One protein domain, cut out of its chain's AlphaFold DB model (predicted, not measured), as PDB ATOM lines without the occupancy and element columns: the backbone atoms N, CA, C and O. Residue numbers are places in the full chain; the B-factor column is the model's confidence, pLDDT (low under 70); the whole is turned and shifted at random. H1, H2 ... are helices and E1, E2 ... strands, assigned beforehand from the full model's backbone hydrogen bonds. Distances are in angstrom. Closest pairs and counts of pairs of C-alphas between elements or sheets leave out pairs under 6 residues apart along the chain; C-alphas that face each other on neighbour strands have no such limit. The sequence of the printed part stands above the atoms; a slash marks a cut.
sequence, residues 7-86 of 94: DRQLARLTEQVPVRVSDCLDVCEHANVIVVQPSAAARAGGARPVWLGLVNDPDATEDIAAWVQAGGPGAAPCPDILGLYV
ATOM      1  N   ASP A   7     132.265 167.952 115.001       95.94
ATOM      2  CA  ASP A   7     131.033 167.973 114.207       95.94
ATOM      3  C   ASP A   7     130.044 166.926 114.728       95.94
ATOM      4  O   ASP A   7     128.862 167.219 114.931       95.94
ATOM      5  N   ARG A   8     130.535 165.721 115.048       96.12
ATOM      6  CA  ARG A   8     129.737 164.686 115.714       96.12
ATOM      7  C   ARG A   8     129.245 165.145 117.084       96.12
ATOM      8  O   ARG A   8     128.085 164.908 117.419       96.12
ATOM      9  N   GLN A   9     130.101 165.789 117.875       96.94
ATOM     10  CA  GLN A   9     129.711 166.316 119.184       96.94
ATOM     11  C   GLN A   9     128.605 167.377 119.059       96.94
ATOM     12  O   GLN A   9     127.610 167.322 119.782       96.94
ATOM     13  N   LEU A  10     128.746 168.315 118.119       97.75
ATOM     14  CA  LEU A  10     127.755 169.360 117.868       97.75
ATOM     15  C   LEU A  10     126.418 168.781 117.395       97.75
ATOM     16  O   LEU A  10     125.365 169.190 117.895       97.75
ATOM     17  N   ALA A  11     126.449 167.820 116.466       98.00
ATOM     18  CA  ALA A  11     125.253 167.118 116.012       98.00
ATOM     19  C   ALA A  11     124.548 166.443 117.194       98.00
ATOM     20  O   ALA A  11     123.353 166.651 117.406       98.00
ATOM     21  N   ARG A  12     125.314 165.738 118.034       97.31
ATOM     22  CA  ARG A  12     124.789 165.041 119.207       97.31
ATOM     23  C   ARG A  12     124.150 165.977 120.233       97.31
ATOM     24  O   ARG A  12     123.081 165.669 120.753       97.31
ATOM     25  N   LEU A  13     124.763 167.126 120.518       98.06
ATOM     26  CA  LEU A  13     124.176 168.130 121.412       98.06
ATOM     27  C   LEU A  13     122.892 168.726 120.823       98.06
ATOM     28  O   LEU A  13     121.914 168.893 121.543       98.06
ATOM     29  N   THR A  14     122.881 169.011 119.519       98.25
ATOM     30  CA  THR A  14     121.736 169.634 118.831       98.25
ATOM     31  C   THR A  14     120.520 168.702 118.749       98.25
ATOM     32  O   THR A  14     119.387 169.176 118.757       98.25
ATOM     33  N   GLU A  15     120.731 167.383 118.725       98.25
ATOM     34  CA  GLU A  15     119.653 166.388 118.850       98.25
ATOM     35  C   GLU A  15     118.958 166.435 120.215       98.25
ATOM     36  O   GLU A  15     117.779 166.097 120.321       98.25
ATOM     37  N   GLN A  16     119.685 166.823 121.264       97.81
ATOM     38  CA  GLN A  16     119.194 166.755 122.633       97.81
ATOM     39  C   GLN A  16     118.708 168.102 123.148       97.81
ATOM     40  O   GLN A  16     117.701 168.143 123.841       97.81
ATOM     41  N   VAL A  17     119.406 169.203 122.871       97.50
ATOM     42  CA  VAL A  17     119.160 170.504 123.508       97.50
ATOM     43  C   VAL A  17     119.355 171.668 122.530       97.50
ATOM     44  O   VAL A  17     120.041 171.523 121.521       97.50
ATOM     45  N   PRO A  18     118.796 172.863 122.805       97.25
ATOM     46  CA  PRO A  18     119.078 174.046 121.997       97.25
ATOM     47  C   PRO A  18     120.552 174.464 122.092       97.25
ATOM     48  O   PRO A  18     121.043 174.801 123.172       97.25
ATOM     49  N   VAL A  19     121.240 174.510 120.948       98.06
ATOM     50  CA  VAL A  19     122.659 174.876 120.843       98.06
ATOM     51  C   VAL A  19     122.829 176.094 119.940       98.06
ATOM     52  O   VAL A  19     122.106 176.280 118.963       98.06
ATOM     53  N   ARG A  20     123.820 176.928 120.259       97.50
ATOM     54  CA  ARG A  20     124.386 177.907 119.328       97.50
ATOM     55  C   ARG A  20     125.903 177.782 119.347       97.50
ATOM     56  O   ARG A  20     126.478 177.585 120.417       97.50
ATOM     57  N   VAL A  21     126.529 177.952 118.190       97.44
ATOM     58  CA  VAL A  21     127.989 178.004 118.072       97.44
ATOM     59  C   VAL A  21     128.447 179.450 118.272       97.44
ATOM     60  O   VAL A  21     127.773 180.384 117.838       97.44
ATOM     61  N   SER A  22     129.553 179.632 118.991       95.00
ATOM     62  CA  SER A  22     130.205 180.930 119.191       95.00
ATOM     63  C   SER A  22     131.493 180.963 118.381       95.00
ATOM     64  O   SER A  22     132.244 179.994 118.435       95.00
ATOM     65  N   ASP A  23     131.774 182.076 117.699       91.00
ATOM     66  CA  ASP A  23     132.983 182.206 116.872       91.00
ATOM     67  C   ASP A  23     134.267 182.233 117.720       91.00
ATOM     68  O   ASP A  23     135.248 181.575 117.392       91.00
ATOM     69  N   CYS A  24     134.267 182.974 118.836       91.19
ATOM     70  CA  CYS A  24     135.370 182.995 119.801       91.19
ATOM     71  C   CYS A  24     134.862 183.295 121.218       91.19
ATOM     72  O   CYS A  24     133.883 184.024 121.399       91.19
ATOM     73  N   LEU A  25     135.538 182.734 122.224       93.25
ATOM     74  CA  LEU A  25     135.322 183.018 123.648       93.25
ATOM     75  C   LEU A  25     136.589 183.542 124.355       93.25
ATOM     76  O   LEU A  25     136.556 183.735 125.566       93.25
ATOM     77  N   ASP A  26     137.675 183.770 123.609       92.94
ATOM     78  CA  ASP A  26     138.981 184.260 124.086       92.94
ATOM     79  C   ASP A  26     139.599 183.427 125.227       92.94
ATOM     80  O   ASP A  26     140.273 183.954 126.107       92.94
ATOM     81  N   VAL A  27     139.357 182.112 125.208       94.44
ATOM     82  CA  VAL A  27     139.818 181.138 126.219       94.44
ATOM     83  C   VAL A  27     140.436 179.905 125.557       94.44
ATOM     84  O   VAL A  27     140.109 178.761 125.878       94.44
ATOM     85  N   CYS A  28     141.299 180.134 124.567       92.25
ATOM     86  CA  CYS A  28     141.898 179.081 123.741       92.25
ATOM     87  C   CYS A  28     142.674 178.032 124.561       92.25
ATOM     88  O   CYS A  28     142.799 176.885 124.137       92.25
ATOM     89  N   GLU A  29     143.166 178.392 125.746       92.62
ATOM     90  CA  GLU A  29     143.840 177.489 126.680       92.62
ATOM     91  C   GLU A  29     142.928 176.384 127.244       92.62
ATOM     92  O   GLU A  29     143.428 175.378 127.743       92.62
ATOM     93  N   HIS A  30     141.606 176.523 127.108       94.94
ATOM     94  CA  HIS A  30     140.613 175.538 127.544       94.94
ATOM     95  C   HIS A  30     140.167 174.576 126.425       94.94
ATOM     96  O   HIS A  30     139.218 173.817 126.621       94.94
ATOM     97  N   ALA A  31     140.844 174.565 125.271       92.00
ATOM     98  CA  ALA A  31     140.526 173.724 124.110       92.00
ATOM     99  C   ALA A  31     139.049 173.836 123.668       92.00
ATOM    100  O   ALA A  31     138.669 174.854 123.094       92.00
ATOM    101  N   ASN A  32     138.220 172.814 123.918       94.88
ATOM    102  CA  ASN A  32     136.793 172.830 123.595       94.88
ATOM    103  C   ASN A  32     135.958 173.343 124.774       94.88
ATOM    104  O   ASN A  32     135.983 172.750 125.858       94.88
ATOM    105  N   VAL A  33     135.205 174.424 124.548       97.44
ATOM    106  CA  VAL A  33     134.453 175.131 125.589       97.44
ATOM    107  C   VAL A  33     132.955 175.080 125.325       97.44
ATOM    108  O   VAL A  33     132.479 175.511 124.277       97.44
ATOM    109  N   ILE A  34     132.200 174.645 126.334       98.12
ATOM    110  CA  ILE A  34     130.738 174.714 126.360       98.12
ATOM    111  C   ILE A  34     130.304 175.646 127.491       98.12
ATOM    112  O   ILE A  34     130.728 175.517 128.638       98.12
ATOM    113  N   VAL A  35     129.420 176.592 127.168       98.19
ATOM    114  CA  VAL A  35     128.834 177.518 128.145       98.19
ATOM    115  C   VAL A  35     127.368 177.175 128.344       98.19
ATOM    116  O   VAL A  35     126.525 177.497 127.501       98.19
ATOM    117  N   VAL A  36     127.046 176.579 129.489       98.56
ATOM    118  CA  VAL A  36     125.662 176.257 129.827       98.56
ATOM    119  C   VAL A  36     124.976 177.500 130.374       98.56
ATOM    120  O   VAL A  36     125.361 178.080 131.391       98.56
ATOM    121  N   GLN A  37     123.947 177.934 129.657       97.81
ATOM    122  CA  GLN A  37     123.172 179.117 129.985       97.81
ATOM    123  C   GLN A  37     122.018 178.749 130.931       97.81
ATOM    124  O   GLN A  37     121.238 177.865 130.589       97.81
ATOM    125  N   PRO A  38     121.838 179.436 132.075       97.94
ATOM    126  CA  PRO A  38     120.647 179.254 132.905       97.94
ATOM    127  C   PRO A  38     119.365 179.596 132.134       97.94
ATOM    128  O   PRO A  38     119.371 180.442 131.234       97.94
ATOM    129  N   SER A  39     118.241 178.993 132.518       95.81
ATOM    130  CA  SER A  39     116.920 179.390 132.014       95.81
ATOM    131  C   SER A  39     116.572 180.831 132.427       95.81
ATOM    132  O   SER A  39     117.214 181.423 133.298       95.81
ATOM    133  N   ALA A  40     115.554 181.441 131.809       95.81
ATOM    134  CA  ALA A  40     115.121 182.793 132.183       95.81
ATOM    135  C   ALA A  40     114.692 182.880 133.662       95.81
ATOM    136  O   ALA A  40     115.104 183.803 134.364       95.81
ATOM    137  N   ALA A  41     113.944 181.884 134.146       95.94
ATOM    138  CA  ALA A  41     113.533 181.795 135.545       95.94
ATOM    139  C   ALA A  41     114.737 181.622 136.487       95.94
ATOM    140  O   ALA A  41     114.861 182.355 137.465       95.94
ATOM    141  N   ALA A  42     115.677 180.728 136.152       97.44
ATOM    142  CA  ALA A  42     116.889 180.536 136.949       97.44
ATOM    143  C   ALA A  42     117.752 181.811 136.989       97.44
ATOM    144  O   ALA A  42     118.241 182.195 138.051       97.44
ATOM    145  N   ARG A  43     117.887 182.532 135.863       97.62
ATOM    146  CA  ARG A  43     118.576 183.838 135.824       97.62
ATOM    147  C   ARG A  43     117.919 184.870 136.727       97.62
ATOM    148  O   ARG A  43     118.640 185.606 137.396       97.62
ATOM    149  N   ALA A  44     116.588 184.940 136.741       97.25
ATOM    150  CA  ALA A  44     115.854 185.853 137.616       97.25
ATOM    151  C   ALA A  44     116.104 185.538 139.102       97.25
ATOM    152  O   ALA A  44     116.208 186.454 139.911       97.25
ATOM    153  N   GLY A  45     116.302 184.258 139.434       96.69
ATOM    154  CA  GLY A  45     116.747 183.795 140.753       96.69
ATOM    155  C   GLY A  45     118.240 183.997 141.049       96.69
ATOM    156  O   GLY A  45     118.709 183.584 142.104       96.69
ATOM    157  N   GLY A  46     119.004 184.619 140.145       97.81
ATOM    158  CA  GLY A  46     120.424 184.919 140.338       97.81
ATOM    159  C   GLY A  46     121.397 183.877 139.782       97.81
ATOM    160  O   GLY A  46     122.609 184.068 139.913       97.81
ATOM    161  N   ALA A  47     120.915 182.820 139.119       97.62
ATOM    162  CA  ALA A  47     121.785 181.827 138.495       97.62
ATOM    163  C   ALA A  47     122.698 182.462 137.433       97.62
ATOM    164  O   ALA A  47     122.318 183.390 136.704       97.62
ATOM    165  N   ARG A  48     123.922 181.941 137.334       97.38
ATOM    166  CA  ARG A  48     124.949 182.393 136.391       97.38
ATOM    167  C   ARG A  48     125.304 181.278 135.404       97.38
ATOM    168  O   ARG A  48     125.095 180.111 135.726       97.38
ATOM    169  N   PRO A  49     125.806 181.621 134.204       97.88
ATOM    170  CA  PRO A  49     126.336 180.628 133.278       97.88
ATOM    171  C   PRO A  49     127.465 179.814 133.908       97.88
ATOM    172  O   PRO A  49     128.284 180.370 134.641       97.88
ATOM    173  N   VAL A  50     127.521 178.530 133.569       98.50
ATOM    174  CA  VAL A  50     128.630 177.643 133.933       98.50
ATOM    175  C   VAL A  50     129.479 177.391 132.695       98.50
ATOM    176  O   VAL A  50     128.946 177.165 131.608       98.50
ATOM    177  N   TRP A  51     130.792 177.495 132.870       98.31
ATOM    178  CA  TRP A  51     131.787 177.381 131.812       98.31
ATOM    179  C   TRP A  51     132.538 176.071 131.980       98.31
ATOM    180  O   TRP A  51     133.094 175.819 133.048       98.31
ATOM    181  N   LEU A  52     132.516 175.253 130.933       98.50
ATOM    182  CA  LEU A  52     133.113 173.925 130.903       98.50
ATOM    183  C   LEU A  52     134.175 173.915 129.809       98.50
ATOM    184  O   LEU A  52     133.857 174.202 128.656       98.50
ATOM    185  N   GLY A  53     135.426 173.663 130.174       97.75
ATOM    186  CA  GLY A  53     136.558 173.563 129.254       97.75
ATOM    187  C   GLY A  53     136.981 172.115 129.061       97.75
ATOM    188  O   GLY A  53     136.552 171.245 129.808       97.75
ATOM    189  N   LEU A  54     137.850 171.853 128.085       96.31
ATOM    190  CA  LEU A  54     138.410 170.529 127.801       96.31
ATOM    191  C   LEU A  54     137.345 169.450 127.523       96.31
ATOM    192  O   LEU A  54     137.593 168.265 127.758       96.31
ATOM    193  N   VAL A  55     136.169 169.832 127.008       97.12
ATOM    194  CA  VAL A  55     135.038 168.914 126.773       97.12
ATOM    195  C   VAL A  55     135.264 168.080 125.510       97.12
ATOM    196  O   VAL A  55     134.592 168.229 124.494       97.12
ATOM    197  N   ASN A  56     136.271 167.221 125.555       94.56
ATOM    198  CA  ASN A  56     136.702 166.379 124.439       94.56
ATOM    199  C   ASN A  56     136.189 164.936 124.555       94.56
ATOM    200  O   ASN A  56     136.359 164.148 123.627       94.56
ATOM    201  N   ASP A  57     135.589 164.599 125.697       92.06
ATOM    202  CA  ASP A  57     135.042 163.281 125.993       92.06
ATOM    203  C   ASP A  57     133.553 163.210 125.585       92.06
ATOM    204  O   ASP A  57     132.773 164.099 125.960       92.06
ATOM    205  N   PRO A  58     133.130 162.188 124.816       94.12
ATOM    206  CA  PRO A  58     131.719 161.936 124.552       94.12
ATOM    207  C   PRO A  58     130.865 161.821 125.821       94.12
ATOM    208  O   PRO A  58     129.750 162.337 125.821       94.12
ATOM    209  N   ASP A  59     131.377 161.241 126.906       96.19
ATOM    210  CA  ASP A  59     130.606 161.051 128.141       96.19
ATOM    211  C   ASP A  59     130.271 162.402 128.789       96.19
ATOM    212  O   ASP A  59     129.118 162.670 129.130       96.19
ATOM    213  N   ALA A  60     131.234 163.332 128.815       97.31
ATOM    214  CA  ALA A  60     130.991 164.701 129.271       97.31
ATOM    215  C   ALA A  60     129.944 165.428 128.409       97.31
ATOM    216  O   ALA A  60     129.200 166.272 128.905       97.31
ATOM    217  N   THR A  61     129.857 165.099 127.116       97.50
ATOM    218  CA  THR A  61     128.832 165.659 126.220       97.50
ATOM    219  C   THR A  61     127.434 165.196 126.626       97.50
ATOM    220  O   THR A  61     126.512 166.015 126.689       97.50
ATOM    221  N   GLU A  62     127.275 163.909 126.936       98.31
ATOM    222  CA  GLU A  62     126.000 163.353 127.393       98.31
ATOM    223  C   GLU A  62     125.613 163.894 128.774       98.31
ATOM    224  O   GLU A  62     124.468 164.306 128.965       98.31
ATOM    225  N   ASP A  63     126.565 163.995 129.706       98.50
ATOM    226  CA  ASP A  63     126.325 164.552 131.041       98.50
ATOM    227  C   ASP A  63     125.862 166.016 130.978       98.50
ATOM    228  O   ASP A  63     124.944 166.425 131.697       98.50
ATOM    229  N   ILE A  64     126.446 166.815 130.077       98.62
ATOM    230  CA  ILE A  64     126.018 168.199 129.835       98.62
ATOM    231  C   ILE A  64     124.596 168.236 129.274       98.62
ATOM    232  O   ILE A  64     123.774 169.019 129.755       98.62
ATOM    233  N   ALA A  65     124.291 167.414 128.268       98.50
ATOM    234  CA  ALA A  65     122.963 167.374 127.664       98.50
ATOM    235  C   ALA A  65     121.894 166.956 128.687       98.50
ATOM    236  O   ALA A  65     120.862 167.622 128.811       98.50
ATOM    237  N   ALA A  66     122.176 165.920 129.482       98.62
ATOM    238  CA  ALA A  66     121.306 165.450 130.553       98.62
ATOM    239  C   ALA A  66     121.084 166.530 131.622       98.62
ATOM    240  O   ALA A  66     119.951 166.766 132.050       98.62
ATOM    241  N   TRP A  67     122.139 167.251 132.012       98.62
ATOM    242  CA  TRP A  67     122.023 168.343 132.973       98.62
ATOM    243  C   TRP A  67     121.191 169.514 132.438       98.62
ATOM    244  O   TRP A  67     120.357 170.064 133.162       98.62
ATOM    245  N   VAL A  68     121.355 169.878 131.163       98.44
ATOM    246  CA  VAL A  68     120.533 170.911 130.513       98.44
ATOM    247  C   VAL A  68     119.066 170.488 130.448       98.44
ATOM    248  O   VAL A  68     118.195 171.306 130.747       98.44
ATOM    249  N   GLN A  69     118.781 169.221 130.138       98.12
ATOM    250  CA  GLN A  69     117.421 168.671 130.157       98.12
ATOM    251  C   GLN A  69     116.796 168.677 131.559       98.12
ATOM    252  O   GLN A  69     115.609 168.959 131.706       98.12
ATOM    253  N   ALA A  70     117.600 168.475 132.606       98.00
ATOM    254  CA  ALA A  70     117.170 168.640 133.995       98.00
ATOM    255  C   ALA A  70     116.940 170.116 134.403       98.00
ATOM    256  O   ALA A  70     116.483 170.388 135.512       98.00
ATOM    257  N   GLY A  71     117.237 171.077 133.522       97.19
ATOM    258  CA  GLY A  71     117.019 172.514 133.716       97.19
ATOM    259  C   GLY A  71     118.302 173.343 133.830       97.19
ATOM    260  O   GLY A  71     118.236 174.576 133.789       97.19
ATOM    261  N   GLY A  72     119.463 172.692 133.937       98.12
ATOM    262  CA  GLY A  72     120.774 173.334 133.945       98.12
ATOM    263  C   GLY A  72     121.052 174.220 135.174       98.12
ATOM    264  O   GLY A  72     120.433 174.055 136.231       98.12
ATOM    265  N   PRO A  73     121.993 175.180 135.060       98.44
ATOM    266  CA  PRO A  73     122.463 176.006 136.168       98.44
ATOM    267  C   PRO A  73     121.337 176.700 136.939       98.44
ATOM    268  O   PRO A  73     120.545 177.456 136.376       98.44
ATOM    269  N   GLY A  74     121.311 176.480 138.255       97.38
ATOM    270  CA  GLY A  74     120.342 177.080 139.175       97.38
ATOM    271  C   GLY A  74     118.971 176.398 139.221       97.38
ATOM    272  O   GLY A  74     118.198 176.716 140.117       97.38
ATOM    273  N   ALA A  75     118.676 175.466 138.310       97.44
ATOM    274  CA  ALA A  75     117.468 174.638 138.350       97.44
ATOM    275  C   ALA A  75     117.777 173.178 138.727       97.44
ATOM    276  O   ALA A  75     117.018 172.571 139.475       97.44
ATOM    277  N   ALA A  76     118.919 172.651 138.276       97.94
ATOM    278  CA  ALA A  76     119.451 171.349 138.662       97.94
ATOM    279  C   ALA A  76     120.891 171.489 139.193       97.94
ATOM    280  O   ALA A  76     121.655 172.313 138.667       97.94
ATOM    281  N   PRO A  77     121.291 170.701 140.212       97.19
ATOM    282  CA  PRO A  77     122.677 170.680 140.669       97.19
ATOM    283  C   PRO A  77     123.601 170.254 139.523       97.19
ATOM    284  O   PRO A  77     123.244 169.389 138.726       97.19
ATOM    285  N   CYS A  78     124.777 170.880 139.434       97.69
ATOM    286  CA  CYS A  78     125.807 170.450 138.492       97.69
ATOM    287  C   CYS A  78     126.289 169.049 138.910       97.69
ATOM    288  O   CYS A  78     126.655 168.898 140.077       97.69
ATOM    289  N   PRO A  79     126.289 168.045 138.016       97.69
ATOM    290  CA  PRO A  79     126.877 166.742 138.304       97.69
ATOM    291  C   PRO A  79     128.337 166.876 138.757       97.69
ATOM    292  O   PRO A  79     129.105 167.616 138.144       97.69
ATOM    293  N   ASP A  80     128.737 166.125 139.787       97.75
ATOM    294  CA  ASP A  80     130.091 166.211 140.358       97.75
ATOM    295  C   ASP A  80     131.187 165.968 139.311       97.75
ATOM    296  O   ASP A  80     132.215 166.644 139.314       97.75
ATOM    297  N   ILE A  81     130.938 165.057 138.362       97.00
ATOM    298  CA  ILE A  81     131.861 164.759 137.260       97.00
ATOM    299  C   ILE A  81     132.119 165.982 136.370       97.00
ATOM    300  O   ILE A  81     133.259 166.227 135.974       97.00
ATOM    301  N   LEU A  82     131.098 166.818 136.133       98.12
ATOM    302  CA  LEU A  82     131.254 168.046 135.356       98.12
ATOM    303  C   LEU A  82     132.115 169.078 136.088       98.12
ATOM    304  O   LEU A  82     132.722 169.926 135.438       98.12
ATOM    305  N   GLY A  83     132.249 168.970 137.414       97.50
ATOM    306  CA  GLY A  83     133.151 169.792 138.218       97.50
ATOM    307  C   GLY A  83     134.614 169.733 137.763       97.50
ATOM    308  O   GLY A  83     135.324 170.723 137.915       97.50
ATOM    309  N   LEU A  84     135.045 168.631 137.136       97.19
ATOM    310  CA  LEU A  84     136.390 168.491 136.559       97.19
ATOM    311  C   LEU A  84     136.630 169.415 135.354       97.19
ATOM    312  O   LEU A  84     137.775 169.735 135.042       97.19
ATOM    313  N   TYR A  85     135.557 169.841 134.689       98.12
ATOM    314  CA  TYR A  85     135.588 170.683 133.494       98.12
ATOM    315  C   TYR A  85     135.293 172.152 133.823       98.12
ATOM    316  O   TYR A  85     135.529 173.029 132.990       98.12
ATOM    317  N   VAL A  86     134.758 172.439 135.018       98.25
ATOM    318  CA  VAL A  86     134.361 173.792 135.419       98.25
ATOM    319  C   VAL A  86     135.582 174.692 135.550       98.25
ATOM    320  O   VAL A  86     136.510 174.410 136.306       98.25
TER     321      VAL A  86
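This is residues 7 to 86 of the 94 residues of an uncharacterized protein of Streptomyces sp. SID625 (UniProt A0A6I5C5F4). A short two-stranded ribbon, E1 and E2, makes the middle of this small domain; the longest helix, H3, lies over it, mainly over E1, and H1 runs side by side with H3. H2 sits at the far end of the loop that joins the two strands, and residues 17 to 33 make a long loop from H1 round to E1. The printed part has 80 residues, in the order H1, E1, H2, E2, H3, H4; the sheet E1 - E2 is antiparallel. The class is mostly helix, though only 38 residues are in named elements. The whole is compact, with a radius of gyration of the C-alphas of 12.1 A, and rounded, spanning 32 by 26 by 24 A.

Find E1 at residues 34 to 36, 6.3 A long, and E2 at residues 50 to 52, 6.6 A. H3 runs 16.8 A from C-alpha 58 at (131.719, 161.936, 124.552) to C-alpha 69. Go back to C-alpha 7 at (131.033, 167.973, 114.207), where H1, residues 7 to 16, begins its 14.6 A. H2 is residues 40 to 44, 6.3 A; H4, residues 80 to 84, 7.7 A, ends at (136.390, 168.491, 136.559).

Look across E1 and E2, antiparallel at 160 degrees: N 34 and O 52 are 2.9 A apart, within hydrogen-bond range. The closest C-alphas of E1 and H3, Val 36 and Val 68, are 7.4 A apart. H1 and H3 touch, closest at the C-alphas of Gln 16 and Ala 65, 6.3 A, the same way at a shallow tilt of 27 degrees. H3, with residues 60 to 64 alone, only just touches H4, with 3 pairs of C-alphas within 8 A, closest at Ala 60 and Leu 82, 6.9 A. H2 is apart from H1, H3 and H4. Every O i to N i+4 pair is within range in H2 and H3, 5 of 6 in H1 and 0 of 1 in H4, where 2 of 2 O i to N i+3 pairs are.

The two C-alphas farthest apart, Arg 8 and Gly 45, are 34.1 A apart. The printed part has no cut, and the link from H1 to E1 is long, with 17 residues. No printed residue has a pLDDT under 70.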